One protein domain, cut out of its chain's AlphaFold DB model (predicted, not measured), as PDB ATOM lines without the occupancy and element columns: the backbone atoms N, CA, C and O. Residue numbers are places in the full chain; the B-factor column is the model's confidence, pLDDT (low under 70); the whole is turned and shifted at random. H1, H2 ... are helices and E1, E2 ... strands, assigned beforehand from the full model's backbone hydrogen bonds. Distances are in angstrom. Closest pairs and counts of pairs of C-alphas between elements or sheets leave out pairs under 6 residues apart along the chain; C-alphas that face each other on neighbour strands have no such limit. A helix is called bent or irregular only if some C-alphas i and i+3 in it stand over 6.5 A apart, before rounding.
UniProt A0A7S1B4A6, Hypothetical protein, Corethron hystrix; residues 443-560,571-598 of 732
ATOM      1  N   SER A 443     194.166 144.492 166.355       85.06
ATOM      2  CA  SER A 443     193.547 145.614 165.653       85.06
ATOM      3  C   SER A 443     192.204 145.153 165.099       85.06
ATOM      4  O   SER A 443     192.139 144.196 164.323       85.06
ATOM      5  N   ASN A 444     191.141 145.845 165.470       84.94
ATOM      6  CA  ASN A 444     189.769 145.617 165.017       84.94
ATOM      7  C   ASN A 444     189.222 146.843 164.271       84.94
ATOM      8  O   ASN A 444     188.017 147.075 164.226       84.94
ATOM      9  N   PHE A 445     190.109 147.670 163.731       82.81
ATOM     10  CA  PHE A 445     189.723 148.775 162.880       82.81
ATOM     11  C   PHE A 445     190.723 148.981 161.752       82.81
ATOM     12  O   PHE A 445     191.870 148.528 161.812       82.81
ATOM     13  N   ILE A 446     190.258 149.654 160.706       81.00
ATOM     14  CA  ILE A 446     191.073 150.100 159.581       81.00
ATOM     15  C   ILE A 446     191.215 151.619 159.680       81.00
ATOM     16  O   ILE A 446     190.219 152.348 159.634       81.00
ATOM     17  N   ILE A 447     192.460 152.082 159.828       77.19
ATOM     18  CA  ILE A 447     192.823 153.503 159.815       77.19
ATOM     19  C   ILE A 447     193.157 153.914 158.386       77.19
ATOM     20  O   ILE A 447     193.937 153.246 157.705       77.19
ATOM     21  N   PHE A 448     192.617 155.051 157.957       68.31
ATOM     22  CA  PHE A 448     193.007 155.676 156.701       68.31
ATOM     23  C   PHE A 448     194.161 156.647 156.939       68.31
ATOM     24  O   PHE A 448     194.032 157.520 157.801       68.31
ATOM     25  N   PRO A 449     195.254 156.572 156.165       58.81
ATOM     26  CA  PRO A 449     196.213 157.662 156.139       58.81
ATOM     27  C   PRO A 449     195.517 158.946 155.644       58.81
ATOM     28  O   PRO A 449     194.707 158.923 154.709       58.81
ATOM     29  N   GLU A 450     195.799 160.040 156.352       63.69
ATOM     30  CA  GLU A 450     195.323 161.420 156.171       63.69
ATOM     31  C   GLU A 450     195.315 161.926 154.702       63.69
ATOM     32  O   GLU A 450     196.005 161.354 153.855       63.69
ATOM     33  N   PRO A 451     194.540 162.990 154.356       51.91
ATOM     34  CA  PRO A 451     194.259 164.163 155.204       51.91
ATOM     35  C   PRO A 451     192.814 164.335 155.701       51.91
ATOM     36  O   PRO A 451     192.516 165.352 156.319       51.91
ATOM     37  N   ASN A 452     191.893 163.400 155.445       52.72
ATOM     38  CA  ASN A 452     190.497 163.601 155.855       52.72
ATOM     39  C   ASN A 452     190.189 163.008 157.244       52.72
ATOM     40  O   ASN A 452     190.555 161.858 157.488       52.72
ATOM     41  N   PRO A 453     189.423 163.725 158.094       57.94
ATOM     42  CA  PRO A 453     189.025 163.314 159.445       57.94
ATOM     43  C   PRO A 453     187.877 162.301 159.398       57.94
ATOM     44  O   PRO A 453     186.817 162.487 159.995       57.94
ATOM     45  N   HIS A 454     188.034 161.256 158.600       62.19
ATOM     46  CA  HIS A 454     187.034 160.219 158.542       62.19
ATOM     47  C   HIS A 454     187.235 159.219 159.694       62.19
ATOM     48  O   HIS A 454     188.380 158.865 159.984       62.19
ATOM     49  N   PRO A 455     186.160 158.754 160.354       65.62
ATOM     50  CA  PRO A 455     186.282 157.794 161.442       65.62
ATOM     51  C   PRO A 455     186.888 156.470 160.940       65.62
ATOM     52  O   PRO A 455     186.631 156.069 159.802       65.62
ATOM     53  N   PRO A 456     187.688 155.773 161.764       74.69
ATOM     54  CA  PRO A 456     188.205 154.456 161.410       74.69
ATOM     55  C   PRO A 456     187.050 153.471 161.165       74.69
ATOM     56  O   PRO A 456     186.027 153.522 161.852       74.69
ATOM     57  N   ILE A 457     187.208 152.550 160.206       79.00
ATOM     58  CA  ILE A 457     186.218 151.480 160.003       79.00
ATOM     59  C   ILE A 457     186.404 150.465 161.123       79.00
ATOM     60  O   ILE A 457     187.406 149.758 161.131       79.00
ATOM     61  N   THR A 458     185.440 150.371 162.039       82.88
ATOM     62  CA  THR A 458     185.394 149.286 163.028       82.88
ATOM     63  C   THR A 458     185.004 147.968 162.362       82.88
ATOM     64  O   THR A 458     184.057 147.897 161.579       82.88
ATOM     65  N   THR A 459     185.717 146.902 162.704       84.06
ATOM     66  CA  THR A 459     185.386 145.518 162.354       84.06
ATOM     67  C   THR A 459     184.711 144.781 163.510       84.06
ATOM     68  O   THR A 459     184.412 143.594 163.379       84.06
ATOM     69  N   LEU A 460     184.445 145.471 164.629       90.50
ATOM     70  CA  LEU A 460     183.564 145.031 165.707       90.50
ATOM     71  C   LEU A 460     182.208 145.739 165.589       90.50
ATOM     72  O   LEU A 460     182.075 146.931 165.868       90.50
ATOM     73  N   ASN A 461     181.193 144.967 165.228       90.69
ATOM     74  CA  ASN A 461     179.819 145.398 165.028       90.69
ATOM     75  C   ASN A 461     178.898 144.551 165.903       90.69
ATOM     76  O   ASN A 461     178.738 143.358 165.649       90.69
ATOM     77  N   LEU A 462     178.271 145.159 166.913       93.38
ATOM     78  CA  LEU A 462     177.192 144.530 167.678       93.38
ATOM     79  C   LEU A 462     175.848 144.932 167.068       93.38
ATOM     80  O   LEU A 462     175.588 146.118 166.888       93.38
ATOM     81  N   LEU A 463     175.004 143.954 166.762       93.06
ATOM     82  CA  LEU A 463     173.788 144.108 165.968       93.06
ATOM     83  C   LEU A 463     172.570 143.682 166.797       93.06
ATOM     84  O   LEU A 463     172.300 142.480 166.914       93.06
ATOM     85  N   PRO A 464     171.826 144.635 167.384       93.06
ATOM     86  CA  PRO A 464     170.577 144.339 168.066       93.06
ATOM     87  C   PRO A 464     169.537 143.819 167.084       93.06
ATOM     88  O   PRO A 464     169.405 144.306 165.961       93.06
ATOM     89  N   THR A 465     168.767 142.834 167.521       89.56
ATOM     90  CA  THR A 465     167.749 142.174 166.709       89.56
ATOM     91  C   THR A 465     166.468 141.982 167.489       89.56
ATOM     92  O   THR A 465     166.469 141.844 168.717       89.56
ATOM     93  N   CYS A 466     165.373 141.926 166.747       83.69
ATOM     94  CA  CYS A 466     164.113 141.424 167.254       83.69
ATOM     95  C   CYS A 466     164.017 139.933 166.951       83.69
ATOM     96  O   CYS A 466     164.011 139.527 165.789       83.69
ATOM     97  N   MET A 467     163.979 139.104 167.995       70.38
ATOM     98  CA  MET A 467     163.943 137.654 167.821       70.38
ATOM     99  C   MET A 467     162.588 137.224 167.246       70.38
ATOM    100  O   MET A 467     161.547 137.352 167.899       70.38
ATOM    101  N   GLY A 468     162.628 136.704 166.018       57.91
ATOM    102  CA  GLY A 468     161.493 136.227 165.235       57.91
ATOM    103  C   GLY A 468     161.784 134.936 164.485       57.91
ATOM    104  O   GLY A 468     162.933 134.657 164.144       57.91
ATOM    105  N   LYS A 469     160.739 134.166 164.169       47.28
ATOM    106  CA  LYS A 469     160.836 132.998 163.281       47.28
ATOM    107  C   LYS A 469     161.017 133.461 161.821       47.28
ATOM    108  O   LYS A 469     160.039 133.568 161.094       47.28
ATOM    109  N   GLY A 470     162.242 133.768 161.380       49.88
ATOM    110  CA  GLY A 470     162.514 134.097 159.969       49.88
ATOM    111  C   GLY A 470     163.980 134.417 159.630       49.88
ATOM    112  O   GLY A 470     164.709 134.963 160.456       49.88
ATOM    113  N   LYS A 471     164.412 134.066 158.407       44.12
ATOM    114  CA  LYS A 471     165.762 134.307 157.849       44.12
ATOM    115  C   LYS A 471     165.829 135.744 157.247       44.12
ATOM    116  O   LYS A 471     164.935 136.087 156.488       44.12
ATOM    117  N   LEU A 472     166.823 136.550 157.680       51.97
ATOM    118  CA  LEU A 472     167.334 137.913 157.292       51.97
ATOM    119  C   LEU A 472     166.710 138.630 156.060       51.97
ATOM    120  O   LEU A 472     166.449 137.922 155.096       51.97
ATOM    121  N   PRO A 473     166.529 139.986 155.982       44.88
ATOM    122  CA  PRO A 473     167.234 141.127 156.614       44.88
ATOM    123  C   PRO A 473     166.349 142.083 157.458       44.88
ATOM    124  O   PRO A 473     166.848 143.060 158.005       44.88
ATOM    125  N   ASN A 474     165.066 141.772 157.682       53.53
ATOM    126  CA  ASN A 474     164.216 142.513 158.640       53.53
ATOM    127  C   ASN A 474     164.636 142.313 160.116       53.53
ATOM    128  O   ASN A 474     164.040 142.884 161.021       53.53
ATOM    129  N   LYS A 475     165.667 141.493 160.357       67.31
ATOM    130  CA  LYS A 475     166.093 140.983 161.665       67.31
ATOM    131  C   LYS A 475     166.708 142.060 162.573       67.31
ATOM    132  O   LYS A 475     166.585 141.943 163.792       67.31
ATOM    133  N   TYR A 476     167.370 143.076 162.013       85.06
ATOM    134  CA  TYR A 476     168.141 144.056 162.787       85.06
ATOM    135  C   TYR A 476     167.319 145.279 163.174       85.06
ATOM    136  O   TYR A 476     166.608 145.861 162.357       85.06
ATOM    137  N   MET A 477     167.456 145.698 164.426       87.06
ATOM    138  CA  MET A 477     166.795 146.885 164.941       87.06
ATOM    139  C   MET A 477     167.580 148.136 164.514       87.06
ATOM    140  O   MET A 477     168.753 148.256 164.869       87.06
ATOM    141  N   PRO A 478     166.958 149.094 163.802       88.50
ATOM    142  CA  PRO A 478     167.613 150.355 163.478       88.50
ATOM    143  C   PRO A 478     167.988 151.121 164.750       88.50
ATOM    144  O   PRO A 478     167.182 151.234 165.674       88.50
ATOM    145  N   ARG A 479     169.182 151.707 164.774       89.25
ATOM    146  CA  ARG A 479     169.759 152.462 165.888       89.25
ATOM    147  C   ARG A 479     168.843 153.574 166.370       89.25
ATOM    148  O   ARG A 479     168.597 153.672 167.567       89.25
ATOM    149  N   LYS A 480     168.209 154.305 165.451       86.94
ATOM    150  CA  LYS A 480     167.189 155.322 165.759       86.94
ATOM    151  C   LYS A 480     166.030 154.846 166.650       86.94
ATOM    152  O   LYS A 480     165.354 155.683 167.237       86.94
ATOM    153  N   VAL A 481     165.772 153.535 166.741       85.31
ATOM    154  CA  VAL A 481     164.714 152.964 167.595       85.31
ATOM    155  C   VAL A 481     165.112 152.977 169.071       85.31
ATOM    156  O   VAL A 481     164.262 153.230 169.919       85.31
ATOM    157  N   TYR A 482     166.380 152.711 169.385       85.75
ATOM    158  CA  TYR A 482     166.862 152.573 170.766       85.75
ATOM    159  C   TYR A 482     167.861 153.654 171.188       85.75
ATOM    160  O   TYR A 482     168.108 153.825 172.378       85.75
ATOM    161  N   TYR A 483     168.421 154.391 170.232       87.25
ATOM    162  CA  TYR A 483     169.310 155.521 170.461       87.25
ATOM    163  C   TYR A 483     169.084 156.594 169.372       87.25
ATOM    164  O   TYR A 483     169.834 156.682 168.393       87.25
ATOM    165  N   PRO A 484     168.014 157.402 169.492       84.75
ATOM    166  CA  PRO A 484     167.696 158.455 168.529       84.75
ATOM    167  C   PRO A 484     168.855 159.451 168.354       84.75
ATOM    168  O   PRO A 484     169.562 159.749 169.311       84.75
ATOM    169  N   ASN A 485     169.020 160.000 167.146       85.19
ATOM    170  CA  ASN A 485     170.025 161.024 166.805       85.19
ATOM    171  C   ASN A 485     171.504 160.598 166.918       85.19
ATOM    172  O   ASN A 485     172.377 161.458 166.959       85.19
ATOM    173  N   SER A 486     171.801 159.296 166.954       82.75
ATOM    174  CA  SER A 486     173.189 158.788 166.920       82.75
ATOM    175  C   SER A 486     173.651 158.303 165.555       82.75
ATOM    176  O   SER A 486     174.744 157.749 165.439       82.75
ATOM    177  N   ASP A 487     172.823 158.461 164.528       83.00
ATOM    178  CA  ASP A 487     173.227 158.146 163.168       83.00
ATOM    179  C   ASP A 487     174.211 159.232 162.711       83.00
ATOM    180  O   ASP A 487     173.883 160.420 162.679       83.00
ATOM    181  N   GLY A 488     175.443 158.819 162.422       77.38
ATOM    182  CA  GLY A 488     176.509 159.675 161.911       77.38
ATOM    183  C   GLY A 488     176.914 159.251 160.498       77.38
ATOM    184  O   GLY A 488     176.703 158.096 160.127       77.38
ATOM    185  N   PRO A 489     177.504 160.149 159.694       71.94
ATOM    186  CA  PRO A 489     178.012 159.786 158.374       71.94
ATOM    187  C   PRO A 489     179.087 158.690 158.485       71.94
ATOM    188  O   PRO A 489     180.024 158.821 159.273       71.94
ATOM    189  N   GLY A 490     178.953 157.625 157.687       69.75
ATOM    190  CA  GLY A 490     179.864 156.472 157.694       69.75
ATOM    191  C   GLY A 490     179.668 155.520 158.877       69.75
ATOM    192  O   GLY A 490     180.553 154.712 159.164       69.75
ATOM    193  N   GLN A 491     178.549 155.631 159.597       79.06
ATOM    194  CA  GLN A 491     178.183 154.707 160.657       79.06
ATOM    195  C   GLN A 491     176.957 153.884 160.284       79.06
ATOM    196  O   GLN A 491     175.854 154.403 160.141       79.06
ATOM    197  N   ASN A 492     177.143 152.571 160.322       82.44
ATOM    198  CA  ASN A 492     176.083 151.596 160.146       82.44
ATOM    199  C   ASN A 492     174.901 151.840 161.102       82.44
ATOM    200  O   ASN A 492     175.005 151.653 162.318       82.44
ATOM    201  N   THR A 493     173.741 152.186 160.539       87.00
ATOM    202  CA  THR A 493     172.526 152.524 161.298       87.00
ATOM    203  C   THR A 493     171.893 151.344 162.035       87.00
ATOM    204  O   THR A 493     170.845 151.511 162.645       87.00
ATOM    205  N   TYR A 494     172.452 150.138 161.970       89.00
ATOM    206  CA  TYR A 494     171.965 148.955 162.690       89.00
ATOM    207  C   TYR A 494     172.952 148.465 163.748       89.00
ATOM    208  O   TYR A 494     172.595 147.613 164.562       89.00
ATOM    209  N   THR A 495     174.175 148.998 163.781       90.06
ATOM    210  CA  THR A 495     175.148 148.642 164.815       90.06
ATOM    211  C   THR A 495     174.958 149.485 166.057       90.06
ATOM    212  O   THR A 495     174.544 150.645 165.997       90.06
ATOM    213  N   LEU A 496     175.301 148.909 167.204       90.31
ATOM    214  CA  LEU A 496     175.401 149.657 168.446       90.31
ATOM    215  C   LEU A 496     176.521 150.693 168.323       90.31
ATOM    216  O   LEU A 496     177.630 150.333 167.915       90.31
ATOM    217  N   PRO A 497     176.281 151.958 168.711       87.56
ATOM    218  CA  PRO A 497     177.308 152.988 168.711       87.56
ATOM    219  C   PRO A 497     178.237 152.784 169.915       87.56
ATOM    220  O   PRO A 497     178.243 153.562 170.865       87.56
ATOM    221  N   THR A 498     179.011 151.699 169.910       86.44
ATOM    222  CA  THR A 498     179.868 151.296 171.035       86.44
ATOM    223  C   THR A 498     180.859 152.393 171.413       86.44
ATOM    224  O   THR A 498     181.111 152.577 172.591       86.44
ATOM    225  N   HIS A 499     181.358 153.191 170.468       82.19
ATOM    226  CA  HIS A 499     182.211 154.363 170.728       82.19
ATOM    227  C   HIS A 499     181.522 155.502 171.504       82.19
ATOM    228  O   HIS A 499     182.203 156.263 172.180       82.19
ATOM    229  N   LEU A 500     180.190 155.621 171.429       83.12
ATOM    230  CA  LEU A 500     179.414 156.574 172.237       83.12
ATOM    231  C   LEU A 500     179.010 155.976 173.588       83.12
ATOM    232  O   LEU A 500     178.746 156.696 174.546       83.12
ATOM    233  N   LEU A 501     178.904 154.647 173.652       83.56
ATOM    234  CA  LEU A 501     178.452 153.939 174.843       83.56
ATOM    235  C   LEU A 501     179.605 153.541 175.760       83.56
ATOM    236  O   LEU A 501     179.410 153.487 176.964       83.56
ATOM    237  N   LEU A 502     180.771 153.226 175.228       85.12
ATOM    238  CA  LEU A 502     181.878 152.673 175.992       85.12
ATOM    239  C   LEU A 502     183.047 153.646 175.971       85.12
ATOM    240  O   LEU A 502     183.369 154.229 174.935       85.12
ATOM    241  N   ASN A 503     183.702 153.800 177.115       82.62
ATOM    242  CA  ASN A 503     184.946 154.548 177.197       82.62
ATOM    243  C   ASN A 503     186.115 153.745 176.589       82.62
ATOM    244  O   ASN A 503     186.019 152.546 176.327       82.62
ATOM    245  N   ALA A 504     187.260 154.399 176.386       79.12
ATOM    246  CA  ALA A 504     188.424 153.772 175.756       79.12
ATOM    247  C   ALA A 504     188.931 152.516 176.497       79.12
ATOM    248  O   ALA A 504     189.423 151.582 175.870       79.12
ATOM    249  N   ARG A 505     188.802 152.463 177.831       81.38
ATOM    250  CA  ARG A 505     189.238 151.311 178.635       81.38
ATOM    251  C   ARG A 505     188.293 150.124 178.475       81.38
ATOM    252  O   ARG A 505     188.743 148.987 178.417       81.38
ATOM    253  N   GLU A 506     186.998 150.392 178.413       86.56
ATOM    254  CA  GLU A 506     185.953 149.398 178.167       86.56
ATOM    255  C   GLU A 506     186.075 148.782 176.768       86.56
ATOM    256  O   GLU A 506     185.996 147.558 176.633       86.56
ATOM    257  N   HIS A 507     186.362 149.607 175.753       84.75
ATOM    258  CA  HIS A 507     186.722 149.142 174.407       84.75
ATOM    259  C   HIS A 507     187.965 148.266 174.424       84.75
ATOM    260  O   HIS A 507     187.908 147.125 173.973       84.75
ATOM    261  N   ALA A 508     189.048 148.747 175.039       83.25
ATOM    262  CA  ALA A 508     190.291 147.991 175.128       83.25
ATOM    263  C   ALA A 508     190.089 146.621 175.799       83.25
ATOM    264  O   ALA A 508     190.716 145.641 175.398       83.25
ATOM    265  N   ILE A 509     189.198 146.514 176.794       85.31
ATOM    266  CA  ILE A 509     188.850 145.223 177.406       85.31
ATOM    267  C   ILE A 509     188.049 144.336 176.461       85.31
ATOM    268  O   ILE A 509     188.340 143.150 176.402       85.31
ATOM    269  N   MET A 510     187.074 144.852 175.714       87.81
ATOM    270  CA  MET A 510     186.368 144.033 174.720       87.81
ATOM    271  C   MET A 510     187.304 143.531 173.615       87.81
ATOM    272  O   MET A 510     187.177 142.396 173.156       87.81
ATOM    273  N   GLU A 511     188.261 144.366 173.223       84.38
ATOM    274  CA  GLU A 511     189.269 144.059 172.211       84.38
ATOM    275  C   GLU A 511     190.287 143.029 172.690       84.38
ATOM    276  O   GLU A 511     190.637 142.110 171.944       84.38
ATOM    277  N   SER A 512     190.727 143.172 173.942       82.12
ATOM    278  CA  SER A 512     191.736 142.314 174.570       82.12
ATOM    279  C   SER A 512     191.144 141.085 175.249       82.12
ATOM    280  O   SER A 512     191.858 140.176 175.619       82.12
ATOM    281  N   PHE A 513     189.849 141.043 175.525       86.12
ATOM    282  CA  PHE A 513     189.221 139.936 176.235       86.12
ATOM    283  C   PHE A 513     187.865 139.701 175.610       86.12
ATOM    284  O   PHE A 513     186.820 140.065 176.153       86.12
ATOM    285  N   VAL A 514     187.916 139.029 174.463       87.25
ATOM    286  CA  VAL A 514     186.748 138.666 173.664       87.25
ATOM    287  C   VAL A 514     185.675 138.038 174.559       87.25
ATOM    288  O   VAL A 514     184.495 138.319 174.380       87.25
ATOM    289  N   SER A 515     186.066 137.279 175.595       85.00
ATOM    290  CA  SER A 515     185.169 136.655 176.581       85.00
ATOM    291  C   SER A 515     184.181 137.591 177.291       85.00
ATOM    292  O   SER A 515     183.164 137.110 177.790       85.00
ATOM    293  N   TYR A 516     184.423 138.905 177.307       87.81
ATOM    294  CA  TYR A 516     183.481 139.900 177.831       87.81
ATOM    295  C   TYR A 516     182.438 140.374 176.826       87.81
ATOM    296  O   TYR A 516     181.439 140.961 177.238       87.81
ATOM    297  N   VAL A 517     182.621 140.121 175.529       91.88
ATOM    298  CA  VAL A 517     181.688 140.578 174.494       91.88
ATOM    299  C   VAL A 517     180.257 140.078 174.750       91.88
ATOM    300  O   VAL A 517     179.351 140.909 174.680       91.88
ATOM    301  N   PRO A 518     180.007 138.809 175.150       92.38
ATOM    302  CA  PRO A 518     178.671 138.386 175.563       92.38
ATOM    303  C   PRO A 518     178.129 139.166 176.756       92.38
ATOM    304  O   PRO A 518     176.963 139.538 176.747       92.38
ATOM    305  N   HIS A 519     178.956 139.469 177.759       91.12
ATOM    306  CA  HIS A 519     178.508 140.205 178.941       91.12
ATOM    307  C   HIS A 519     178.054 141.624 178.569       91.12
ATOM    308  O   HIS A 519     176.963 142.059 178.951       91.12
ATOM    309  N   VAL A 520     178.845 142.314 177.746       91.69
ATOM    310  CA  VAL A 520     178.489 143.634 177.215       91.69
ATOM    311  C   VAL A 520     177.229 143.546 176.353       91.69
ATOM    312  O   VAL A 520     176.303 144.333 176.545       91.69
ATOM    313  N   ALA A 521     177.135 142.551 175.468       93.69
ATOM    314  CA  ALA A 521     175.955 142.315 174.645       93.69
ATOM    315  C   ALA A 521     174.701 142.059 175.502       93.69
ATOM    316  O   ALA A 521     173.702 142.749 175.350       93.69
ATOM    317  N   GLY A 522     174.734 141.143 176.468       92.69
ATOM    318  CA  GLY A 522     173.606 140.882 177.365       92.69
ATOM    319  C   GLY A 522     173.203 142.111 178.185       92.69
ATOM    320  O   GLY A 522     172.010 142.395 178.340       92.69
ATOM    321  N   GLY A 523     174.181 142.891 178.654       90.50
ATOM    322  CA  GLY A 523     173.969 144.185 179.304       90.50
ATOM    323  C   GLY A 523     173.232 145.184 178.411       90.50
ATOM    324  O   GLY A 523     172.200 145.732 178.814       90.50
ATOM    325  N   MET A 524     173.705 145.358 177.176       91.06
ATOM    326  CA  MET A 524     173.087 146.221 176.169       91.06
ATOM    327  C   MET A 524     171.685 145.739 175.779       91.06
ATOM    328  O   MET A 524     170.767 146.548 175.719       91.06
ATOM    329  N   ALA A 525     171.463 144.434 175.602       91.69
ATOM    330  CA  ALA A 525     170.143 143.882 175.289       91.69
ATOM    331  C   ALA A 525     169.127 144.190 176.400       91.69
ATOM    332  O   ALA A 525     168.014 144.643 176.124       91.69
ATOM    333  N   ARG A 526     169.518 144.007 177.671       90.00
ATOM    334  CA  ARG A 526     168.683 144.370 178.831       90.00
ATOM    335  C   ARG A 526     168.398 145.867 178.883       90.00
ATOM    336  O   ARG A 526     167.289 146.254 179.241       90.00
ATOM    337  N   MET A 527     169.385 146.693 178.549       87.06
ATOM    338  CA  MET A 527     169.257 148.147 178.505       87.06
ATOM    339  C   MET A 527     168.279 148.587 177.407       87.06
ATOM    340  O   MET A 527     167.317 149.291 177.701       87.06
ATOM    341  N   ILE A 528     168.449 148.098 176.176       88.50
ATOM    342  CA  ILE A 528     167.550 148.369 175.044       88.50
ATOM    343  C   ILE A 528     166.120 147.950 175.392       88.50
ATOM    344  O   ILE A 528     165.191 148.733 175.218       88.50
ATOM    345  N   ASN A 529     165.940 146.759 175.971       86.75
ATOM    346  CA  ASN A 529     164.625 146.252 176.363       86.75
ATOM    347  C   ASN A 529     163.917 147.116 177.431       86.75
ATOM    348  O   ASN A 529     162.698 147.049 177.567       86.75
ATOM    349  N   LYS A 530     164.658 147.919 178.209       85.69
ATOM    350  CA  LYS A 530     164.080 148.861 179.183       85.69
ATOM    351  C   LYS A 530     163.662 150.189 178.551       85.69
ATOM    352  O   LYS A 530     162.700 150.787 179.018       85.69
ATOM    353  N   ILE A 531     164.406 150.665 177.553       83.75
ATOM    354  CA  ILE A 531     164.209 151.996 176.956       83.75
ATOM    355  C   ILE A 531     163.189 151.944 175.831       83.75
ATOM    356  O   ILE A 531     162.381 152.858 175.701       83.75
ATOM    357  N   VAL A 532     163.244 150.897 175.002       83.88
ATOM    358  CA  VAL A 532     162.359 150.768 173.848       83.88
ATOM    359  C   VAL A 532     160.931 150.566 174.367       83.88
ATOM    360  O   VAL A 532     160.671 149.569 175.049       83.88
ATOM    361  N   PRO A 533     159.996 151.489 174.070       80.69
ATOM    362  CA  PRO A 533     158.618 151.379 174.531       80.69
ATOM    363  C   PRO A 533     157.991 150.044 174.112       80.69
ATOM    364  O   PRO A 533     158.240 149.547 173.013       80.69
ATOM    365  N   LYS A 534     157.153 149.444 174.969       78.56
ATOM    366  CA  LYS A 534     156.543 148.127 174.693       78.56
ATOM    367  C   LYS A 534     155.683 148.118 173.421       78.56
ATOM    368  O   LYS A 534     155.571 147.084 172.772       78.56
ATOM    369  N   ASP A 535     155.117 149.257 173.050       67.00
ATOM    370  CA  ASP A 535     154.335 149.512 171.834       67.00
ATOM    371  C   ASP A 535     155.198 149.779 170.583       67.00
ATOM    372  O   ASP A 535     154.737 149.592 169.458       67.00
ATOM    373  N   VAL A 536     156.467 150.157 170.766       67.12
ATOM    374  CA  VAL A 536     157.500 150.266 169.713       67.12
ATOM    375  C   VAL A 536     158.377 149.003 169.655       67.12
ATOM    376  O   VAL A 536     159.232 148.866 168.781       67.12
ATOM    377  N   SER A 537     158.146 148.057 170.569       65.50
ATOM    378  CA  SER A 537     158.889 146.805 170.663       65.50
ATOM    379  C   SER A 537     158.744 145.947 169.407       65.50
ATOM    380  O   SER A 537     157.935 146.212 168.517       65.50
ATOM    381  N   CYS A 538     159.519 144.870 169.362       71.75
ATOM    382  CA  CYS A 538     159.543 143.886 168.287       71.75
ATOM    383  C   CYS A 538     158.156 143.434 167.781       71.75
ATOM    384  O   CYS A 538     158.017 143.147 166.594       71.75
ATOM    385  N   LEU A 539     157.107 143.486 168.613       72.12
ATOM    386  CA  LEU A 539     155.719 143.250 168.193       72.12
ATOM    387  C   LEU A 539     155.267 144.143 167.025       72.12
ATOM    388  O   LEU A 539     154.591 143.664 166.119       72.12
ATOM    389  N   LYS A 540     155.659 145.425 166.999       70.62
ATOM    390  CA  LYS A 540     155.292 146.365 165.923       70.62
ATOM    391  C   LYS A 540     155.896 145.972 164.574       70.62
ATOM    392  O   LYS A 540     155.350 146.311 163.528       70.62
ATOM    393  N   PHE A 541     157.002 145.235 164.606       67.44
ATOM    394  CA  PHE A 541     157.670 144.691 163.428       67.44
ATOM    395  C   PHE A 541     157.220 143.252 163.109       67.44
ATOM    396  O   PHE A 541     157.816 142.606 162.252       67.44
ATOM    397  N   GLY A 542     156.162 142.754 163.764       64.81
ATOM    398  CA  GLY A 542     155.578 141.436 163.502       64.81
ATOM    399  C   GLY A 542     156.275 140.274 164.213       64.81
ATOM    400  O   GLY A 542     156.160 139.138 163.762       64.81
ATOM    401  N   TYR A 543     157.010 140.534 165.298       67.81
ATOM    402  CA  TYR A 543     157.745 139.502 166.032       67.81
ATOM    403  C   TYR A 543     157.039 139.047 167.305       67.81
ATOM    404  O   TYR A 543     156.652 139.874 168.121       67.81
ATOM    405  N   ASP A 544     156.985 137.732 167.529       60.16
ATOM    406  CA  ASP A 544     156.280 137.099 168.657       60.16
ATOM    407  C   ASP A 544     156.899 137.363 170.042       60.16
ATOM    408  O   ASP A 544     156.313 137.006 171.065       60.16
ATOM    409  N   SER A 545     158.102 137.942 170.110       69.19
ATOM    410  CA  SER A 545     158.827 138.110 171.369       69.19
ATOM    411  C   SER A 545     159.269 139.550 171.603       69.19
ATOM    412  O   SER A 545     159.780 140.219 170.712       69.19
ATOM    413  N   HIS A 546     159.155 140.007 172.850       75.25
ATOM    414  CA  HIS A 546     159.794 141.241 173.320       75.25
ATOM    415  C   HIS A 546     161.306 141.075 173.550       75.25
ATOM    416  O   HIS A 546     161.943 141.950 174.128       75.25
ATOM    417  N   LYS A 547     161.893 139.930 173.185       84.38
ATOM    418  CA  LYS A 547     163.274 139.630 173.541       84.38
ATOM    419  C   LYS A 547     164.212 140.229 172.495       84.38
ATOM    420  O   LYS A 547     164.192 139.836 171.330       84.38
ATOM    421  N   ILE A 548     165.041 141.166 172.945       88.62
ATOM    422  CA  ILE A 548     166.145 141.712 172.159       88.62
ATOM    423  C   ILE A 548     167.299 140.713 172.190       88.62
ATOM    424  O   ILE A 548     167.772 140.362 173.272       88.62
ATOM    425  N   GLY A 549     167.723 140.268 171.011       91.12
ATOM    426  CA  GLY A 549     168.963 139.514 170.825       91.12
ATOM    427  C   GLY A 549     170.078 140.432 170.334       91.12
ATOM    428  O   GLY A 549     169.791 141.454 169.704       91.12
ATOM    429  N   ILE A 550     171.339 140.086 170.589       93.19
ATOM    430  CA  ILE A 550     172.497 140.805 170.036       93.19
ATOM    431  C   ILE A 550     173.434 139.807 169.372       93.19
ATOM    432  O   ILE A 550     173.964 138.908 170.016       93.19
ATOM    433  N   PHE A 551     173.662 140.009 168.081       93.12
ATOM    434  CA  PHE A 551     174.636 139.261 167.292       93.12
ATOM    435  C   PHE A 551     175.884 140.117 167.092       93.12
ATOM    436  O   PHE A 551     175.821 141.340 167.246       93.12
ATOM    437  N   ALA A 552     177.013 139.510 166.736       92.62
ATOM    438  CA  ALA A 552     178.230 140.263 166.463       92.62
ATOM    439  C   ALA A 552     178.918 139.826 165.172       92.62
ATOM    440  O   ALA A 552     179.044 138.638 164.887       92.62
ATOM    441  N   SER A 553     179.427 140.809 164.433       90.94
ATOM    442  CA  SER A 553     180.537 140.607 163.508       90.94
ATOM    443  C   SER A 553     181.767 141.188 164.172       90.94
ATOM    444  O   SER A 553     181.821 142.396 164.379       90.94
ATOM    445  N   TYR A 554     182.722 140.345 164.544       92.94
ATOM    446  CA  TYR A 554     183.974 140.800 165.130       92.94
ATOM    447  C   TYR A 554     185.135 140.173 164.378       92.94
ATOM    448  O   TYR A 554     185.414 138.990 164.568       92.94
ATOM    449  N   HIS A 555     185.809 140.971 163.554       92.94
ATOM    450  CA  HIS A 555     187.077 140.586 162.948       92.94
ATOM    451  C   HIS A 555     188.239 141.277 163.644       92.94
ATOM    452  O   HIS A 555     188.130 142.435 164.041       92.94
ATOM    453  N   SER A 556     189.355 140.576 163.784       92.25
ATOM    454  CA  SER A 556     190.554 141.103 164.424       92.25
ATOM    455  C   SER A 556     191.802 140.605 163.721       92.25
ATOM    456  O   SER A 556     191.867 139.459 163.273       92.25
ATOM    457  N   LYS A 557     192.796 141.478 163.625       91.06
ATOM    458  CA  LYS A 557     194.108 141.191 163.057       91.06
ATOM    459  C   LYS A 557     195.148 141.246 164.168       91.06
ATOM    460  O   LYS A 557     195.134 142.146 165.003       91.06
ATOM    461  N   LEU A 558     196.039 140.263 164.177       90.25
ATOM    462  CA  LEU A 558     197.037 140.087 165.225       90.25
ATOM    463  C   LEU A 558     198.347 140.784 164.845       90.25
ATOM    464  O   LEU A 558     198.911 140.489 163.792       90.25
ATOM    465  N   ASN A 559     198.860 141.654 165.715       88.81
ATOM    466  CA  ASN A 559     200.118 142.391 165.545       88.81
ATOM    467  C   ASN A 559     200.193 143.218 164.251       88.81
ATOM    468  O   ASN A 559     201.282 143.441 163.724       88.81
ATOM    469  N   ASP A 560     199.040 143.606 163.701       86.81
ATOM    470  CA  ASP A 560     198.906 144.219 162.376       86.81
ATOM    471  C   ASP A 560     199.428 143.340 161.216       86.81
ATOM    472  O   ASP A 560     199.716 143.830 160.120       86.81
ATOM    473  N   SER A 571     176.082 133.316 164.135       86.69
ATOM    474  CA  SER A 571     174.818 132.578 164.238       86.69
ATOM    475  C   SER A 571     174.263 132.565 165.667       86.69
ATOM    476  O   SER A 571     173.089 132.248 165.878       86.69
ATOM    477  N   VAL A 572     175.077 132.973 166.646       88.81
ATOM    478  CA  VAL A 572     174.763 132.897 168.073       88.81
ATOM    479  C   VAL A 572     174.261 134.241 168.614       88.81
ATOM    480  O   VAL A 572     174.866 135.290 168.399       88.81
ATOM    481  N   ASP A 573     173.159 134.208 169.369       91.38
ATOM    482  CA  ASP A 573     172.678 135.364 170.133       91.38
ATOM    483  C   ASP A 573     173.497 135.512 171.423       91.38
ATOM    484  O   ASP A 573     173.320 134.774 172.396       91.38
ATOM    485  N   LEU A 574     174.376 136.507 171.458       93.38
ATOM    486  CA  LEU A 574     175.265 136.770 172.584       93.38
ATOM    487  C   LEU A 574     174.513 137.153 173.868       93.38
ATOM    488  O   LEU A 574     175.033 136.948 174.963       93.38
ATOM    489  N   ALA A 575     173.283 137.666 173.765       92.50
ATOM    490  CA  ALA A 575     172.448 137.931 174.935       92.50
ATOM    491  C   ALA A 575     171.878 136.637 175.545       92.50
ATOM    492  O   ALA A 575     171.637 136.577 176.753       92.50
ATOM    493  N   VAL A 576     171.666 135.595 174.730       91.25
ATOM    494  CA  VAL A 576     171.327 134.247 175.217       91.25
ATOM    495  C   VAL A 576     172.538 133.628 175.902       91.25
ATOM    496  O   VAL A 576     172.398 133.164 177.029       91.25
ATOM    497  N   ILE A 577     173.717 133.725 175.285       91.88
ATOM    498  CA  ILE A 577     174.977 133.263 175.880       91.88
ATOM    499  C   ILE A 577     175.232 133.916 177.239       91.88
ATOM    500  O   ILE A 577     175.571 133.220 178.190       91.88
ATOM    501  N   ASP A 578     175.053 135.235 177.369       92.12
ATOM    502  CA  ASP A 578     175.211 135.913 178.663       92.12
ATOM    503  C   ASP A 578     174.241 135.375 179.716       92.12
ATOM    504  O   ASP A 578     174.611 135.207 180.876       92.12
ATOM    505  N   LYS A 579     173.003 135.072 179.316       90.81
ATOM    506  CA  LYS A 579     172.018 134.481 180.218       90.81
ATOM    507  C   LYS A 579     172.442 133.079 180.660       90.81
ATOM    508  O   LYS A 579     172.477 132.822 181.855       90.81
ATOM    509  N   GLU A 580     172.787 132.199 179.724       90.25
ATOM    510  CA  GLU A 580     173.232 130.831 180.026       90.25
ATOM    511  C   GLU A 580     174.484 130.824 180.901       90.25
ATOM    512  O   GLU A 580     174.596 130.035 181.837       90.25
ATOM    513  N   ARG A 581     175.400 131.762 180.643       88.25
ATOM    514  CA  ARG A 581     176.560 132.028 181.488       88.25
ATOM    515  C   ARG A 581     176.125 132.375 182.912       88.25
ATOM    516  O   ARG A 581     176.590 131.715 183.833       88.25
ATOM    517  N   ILE A 582     175.242 133.361 183.102       87.12
ATOM    518  CA  ILE A 582     174.726 133.763 184.426       87.12
ATOM    519  C   ILE A 582     174.050 132.588 185.141       87.12
ATOM    520  O   ILE A 582     174.353 132.343 186.307       87.12
ATOM    521  N   ASP A 583     173.194 131.842 184.446       88.81
ATOM    522  CA  ASP A 583     172.484 130.685 185.002       88.81
ATOM    523  C   ASP A 583     173.494 129.613 185.459       88.81
ATOM    524  O   ASP A 583     173.417 129.067 186.559       88.81
ATOM    525  N   ALA A 584     174.538 129.369 184.668       84.44
ATOM    526  CA  ALA A 584     175.577 128.413 185.017       84.44
ATOM    527  C   ALA A 584     176.517 128.898 186.140       84.44
ATOM    528  O   ALA A 584     177.211 128.077 186.756       84.44
ATOM    529  N   LEU A 585     176.526 130.198 186.466       83.06
ATOM    530  CA  LEU A 585     177.230 130.701 187.645       83.06
ATOM    531  C   LEU A 585     176.592 130.216 188.942       83.06
ATOM    532  O   LEU A 585     177.310 130.170 189.939       83.06
ATOM    533  N   GLU A 586     175.321 129.812 188.982       86.94
ATOM    534  CA  GLU A 586     174.670 129.306 190.204       86.94
ATOM    535  C   GLU A 586     175.460 128.165 190.874       86.94
ATOM    536  O   GLU A 586     175.485 128.053 192.101       86.94
ATOM    537  N   ASN A 587     176.220 127.388 190.095       88.19
ATOM    538  CA  ASN A 587     177.154 126.400 190.620       88.19
ATOM    539  C   ASN A 587     178.504 127.036 191.024       88.19
ATOM    540  O   ASN A 587     179.372 127.299 190.187       88.19
ATOM    541  N   LEU A 588     178.721 127.212 192.334       85.44
ATOM    542  CA  LEU A 588     179.954 127.791 192.892       85.44
ATOM    543  C   LEU A 588     181.232 127.041 192.477       85.44
ATOM    544  O   LEU A 588     182.254 127.675 192.221       85.44
ATOM    545  N   GLN A 589     181.206 125.708 192.409       87.06
ATOM    546  CA  GLN A 589     182.397 124.926 192.058       87.06
ATOM    547  C   GLN A 589     182.788 125.153 190.599       87.06
ATOM    548  O   GLN A 589     183.956 125.408 190.305       87.06
ATOM    549  N   LEU A 590     181.802 125.125 189.699       84.19
ATOM    550  CA  LEU A 590     182.005 125.403 188.279       84.19
ATOM    551  C   LEU A 590     182.508 126.836 188.065       84.19
ATOM    552  O   LEU A 590     183.450 127.059 187.305       84.19
ATOM    553  N   ARG A 591     181.933 127.788 188.808       83.31
ATOM    554  CA  ARG A 591     182.343 129.193 188.829       83.31
ATOM    555  C   ARG A 591     183.815 129.357 189.225       83.31
ATOM    556  O   ARG A 591     184.574 130.028 188.524       83.31
ATOM    557  N   LEU A 592     184.245 128.722 190.318       83.69
ATOM    558  CA  LEU A 592     185.636 128.780 190.784       83.69
ATOM    559  C   LEU A 592     186.597 128.070 189.823       83.69
ATOM    560  O   LEU A 592     187.652 128.617 189.506       83.69
ATOM    561  N   ALA A 593     186.233 126.891 189.317       85.25
ATOM    562  CA  ALA A 593     187.063 126.154 188.369       85.25
ATOM    563  C   ALA A 593     187.300 126.970 187.092       85.25
ATOM    564  O   ALA A 593     188.442 127.180 186.697       85.25
ATOM    565  N   ARG A 594     186.239 127.517 186.488       81.38
ATOM    566  CA  ARG A 594     186.345 128.323 185.261       81.38
ATOM    567  C   ARG A 594     187.021 129.666 185.470       81.38
ATOM    568  O   ARG A 594     187.647 130.166 184.547       81.38
ATOM    569  N   THR A 595     186.993 130.203 186.683       77.88
ATOM    570  CA  THR A 595     187.824 131.357 187.047       77.88
ATOM    571  C   THR A 595     189.302 131.026 186.972       77.88
ATOM    572  O   THR A 595     190.081 131.748 186.352       77.88
ATOM    573  N   ILE A 596     189.689 129.945 187.650       81.69
ATOM    574  CA  ILE A 596     191.085 129.520 187.734       81.69
ATOM    575  C   ILE A 596     191.576 129.109 186.345       81.69
ATOM    576  O   ILE A 596     192.724 129.376 186.004       81.69
ATOM    577  N   LEU A 597     190.700 128.502 185.540       85.56
ATOM    578  CA  LEU A 597     190.980 128.076 184.173       85.56
ATOM    579  C   LEU A 597     190.780 129.178 183.127       85.56
ATOM    580  O   LEU A 597     191.328 129.035 182.041       85.56
ATOM    581  N   ASP A 598     190.142 130.306 183.463       83.50
ATOM    582  CA  ASP A 598     189.823 131.431 182.561       83.50
ATOM    583  C   ASP A 598     189.336 130.917 181.190       83.50
ATOM    584  O   ASP A 598     189.914 131.205 180.140       83.50
TER     585      ASP A 598
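AT A GLANCE: This is residues 443 to 560 and 571 to 598 of the 732 residues of the protein "Hypothetical protein" of Corethron hystrix (UniProt A0A7S1B4A6). A long two-stranded antiparallel ribbon, E1 and E2, lies in the middle, and the longest helix, H4, packs over one face of it, mostly over E2. H6 begins at H4 and E2 and leads away from them to a corner with H7, while H3 makes a corner with H4 near the first residues of H4; the short helices H1 and H2 are joined by the long link of residues 483 to 497, and the short helix H5 lies near the end of E1 at Cys 466. The printed part has 146 residues, with seven named helices and two named strands in the order E1, H1, H2, H3, H4, H5, E2, H6, H7 along the chain, and its class is mixed, helices and strands, with 79 residues in named elements. It is compact, with a radius of gyration of the C-alphas of 16.9 A and spans of 55 by 43 by 27 A.

IN THESE COORDINATES: Strand E1 is residues 460 to 466, 19.8 A long, and begins at C-alpha 460 (183.564, 145.031, 165.707). Strand E2, residues 548 to 558, is 31.7 A long. Helix H4, residues 514 to 531, is 26.4 A long and only just irregular: C-alphas 515 and 518 are 6.8 A apart. C-alpha 514 is at (186.748, 138.666, 173.664). H3 is residues 504 to 512, 12.0 A; H6 is residues 574 to 585, 16.4 A; H7 is residues 588 to 597, 14.1 A, ending at C-alpha 597 (190.980, 128.076, 184.173). H1, residues 479 to 482, H2, residues 498 to 501, and H5, residues 538 to 541, have four residues each.

HOW THE PARTS SIT: E1 and E2 are antiparallel neighbours, 165 degrees between directions; N 463 and O 551 are 2.8 A apart and N 553 and O 461 2.9 A, within hydrogen-bond range. The closest C-alphas of H4 and E2 are those of Ala 525 and Ile 548, 5.5 A apart. H4, with residues 517 to 525 alone, touches residues 574 to 579 of H6, about perpendicular at 74 degrees; the closest C-alphas, of Gly 522 and Ala 575, are 4.0 A apart. For E2 and H6 the closest are those of Ile 550 and Leu 574, 5.5 A. H3 and H4 only just touch, only at the corner, with 3 pairs of C-alphas within 8 A; the closest are those of Met 510 and Val 517, 5.8 A. H6 and H7 also only just touch, only at the corner, with 3 such pairs; the closest are those of Leu 585 and Arg 591, 5.5 A. H1 is close to H4 but not clearly touching, C-alphas 482 and 528 being the closest at 6.0 A. H2 is likewise close to H3 but not clearly touching, C-alphas 499 and 507 being the closest at 7.8 A. The closest C-alphas of H5 and E1 are those of Cys 538 and Cys 466, 5.3 A apart. In H3, H6 and H7 every O i to N i+4 pair is within hydrogen-bond range, in H4 12 of 14; H1, H2 and H5 are too short for such a pair.

THE WHOLE: The two farthest C-alphas, of Pro 451 and Gln 589, are 55.1 A apart. Residues 561 to 570 are not printed, and C-alphas 560 and 571 are 26.8 A apart across this cut. The links E1 to H1 and H1 to H2 are long. Residues 445 to 446 and 457 to 458 pair antiparallel. The mean pLDDT of the printed part is 81.6, and 25 residues are under 70, among them 448 to 455 and 468 to 475.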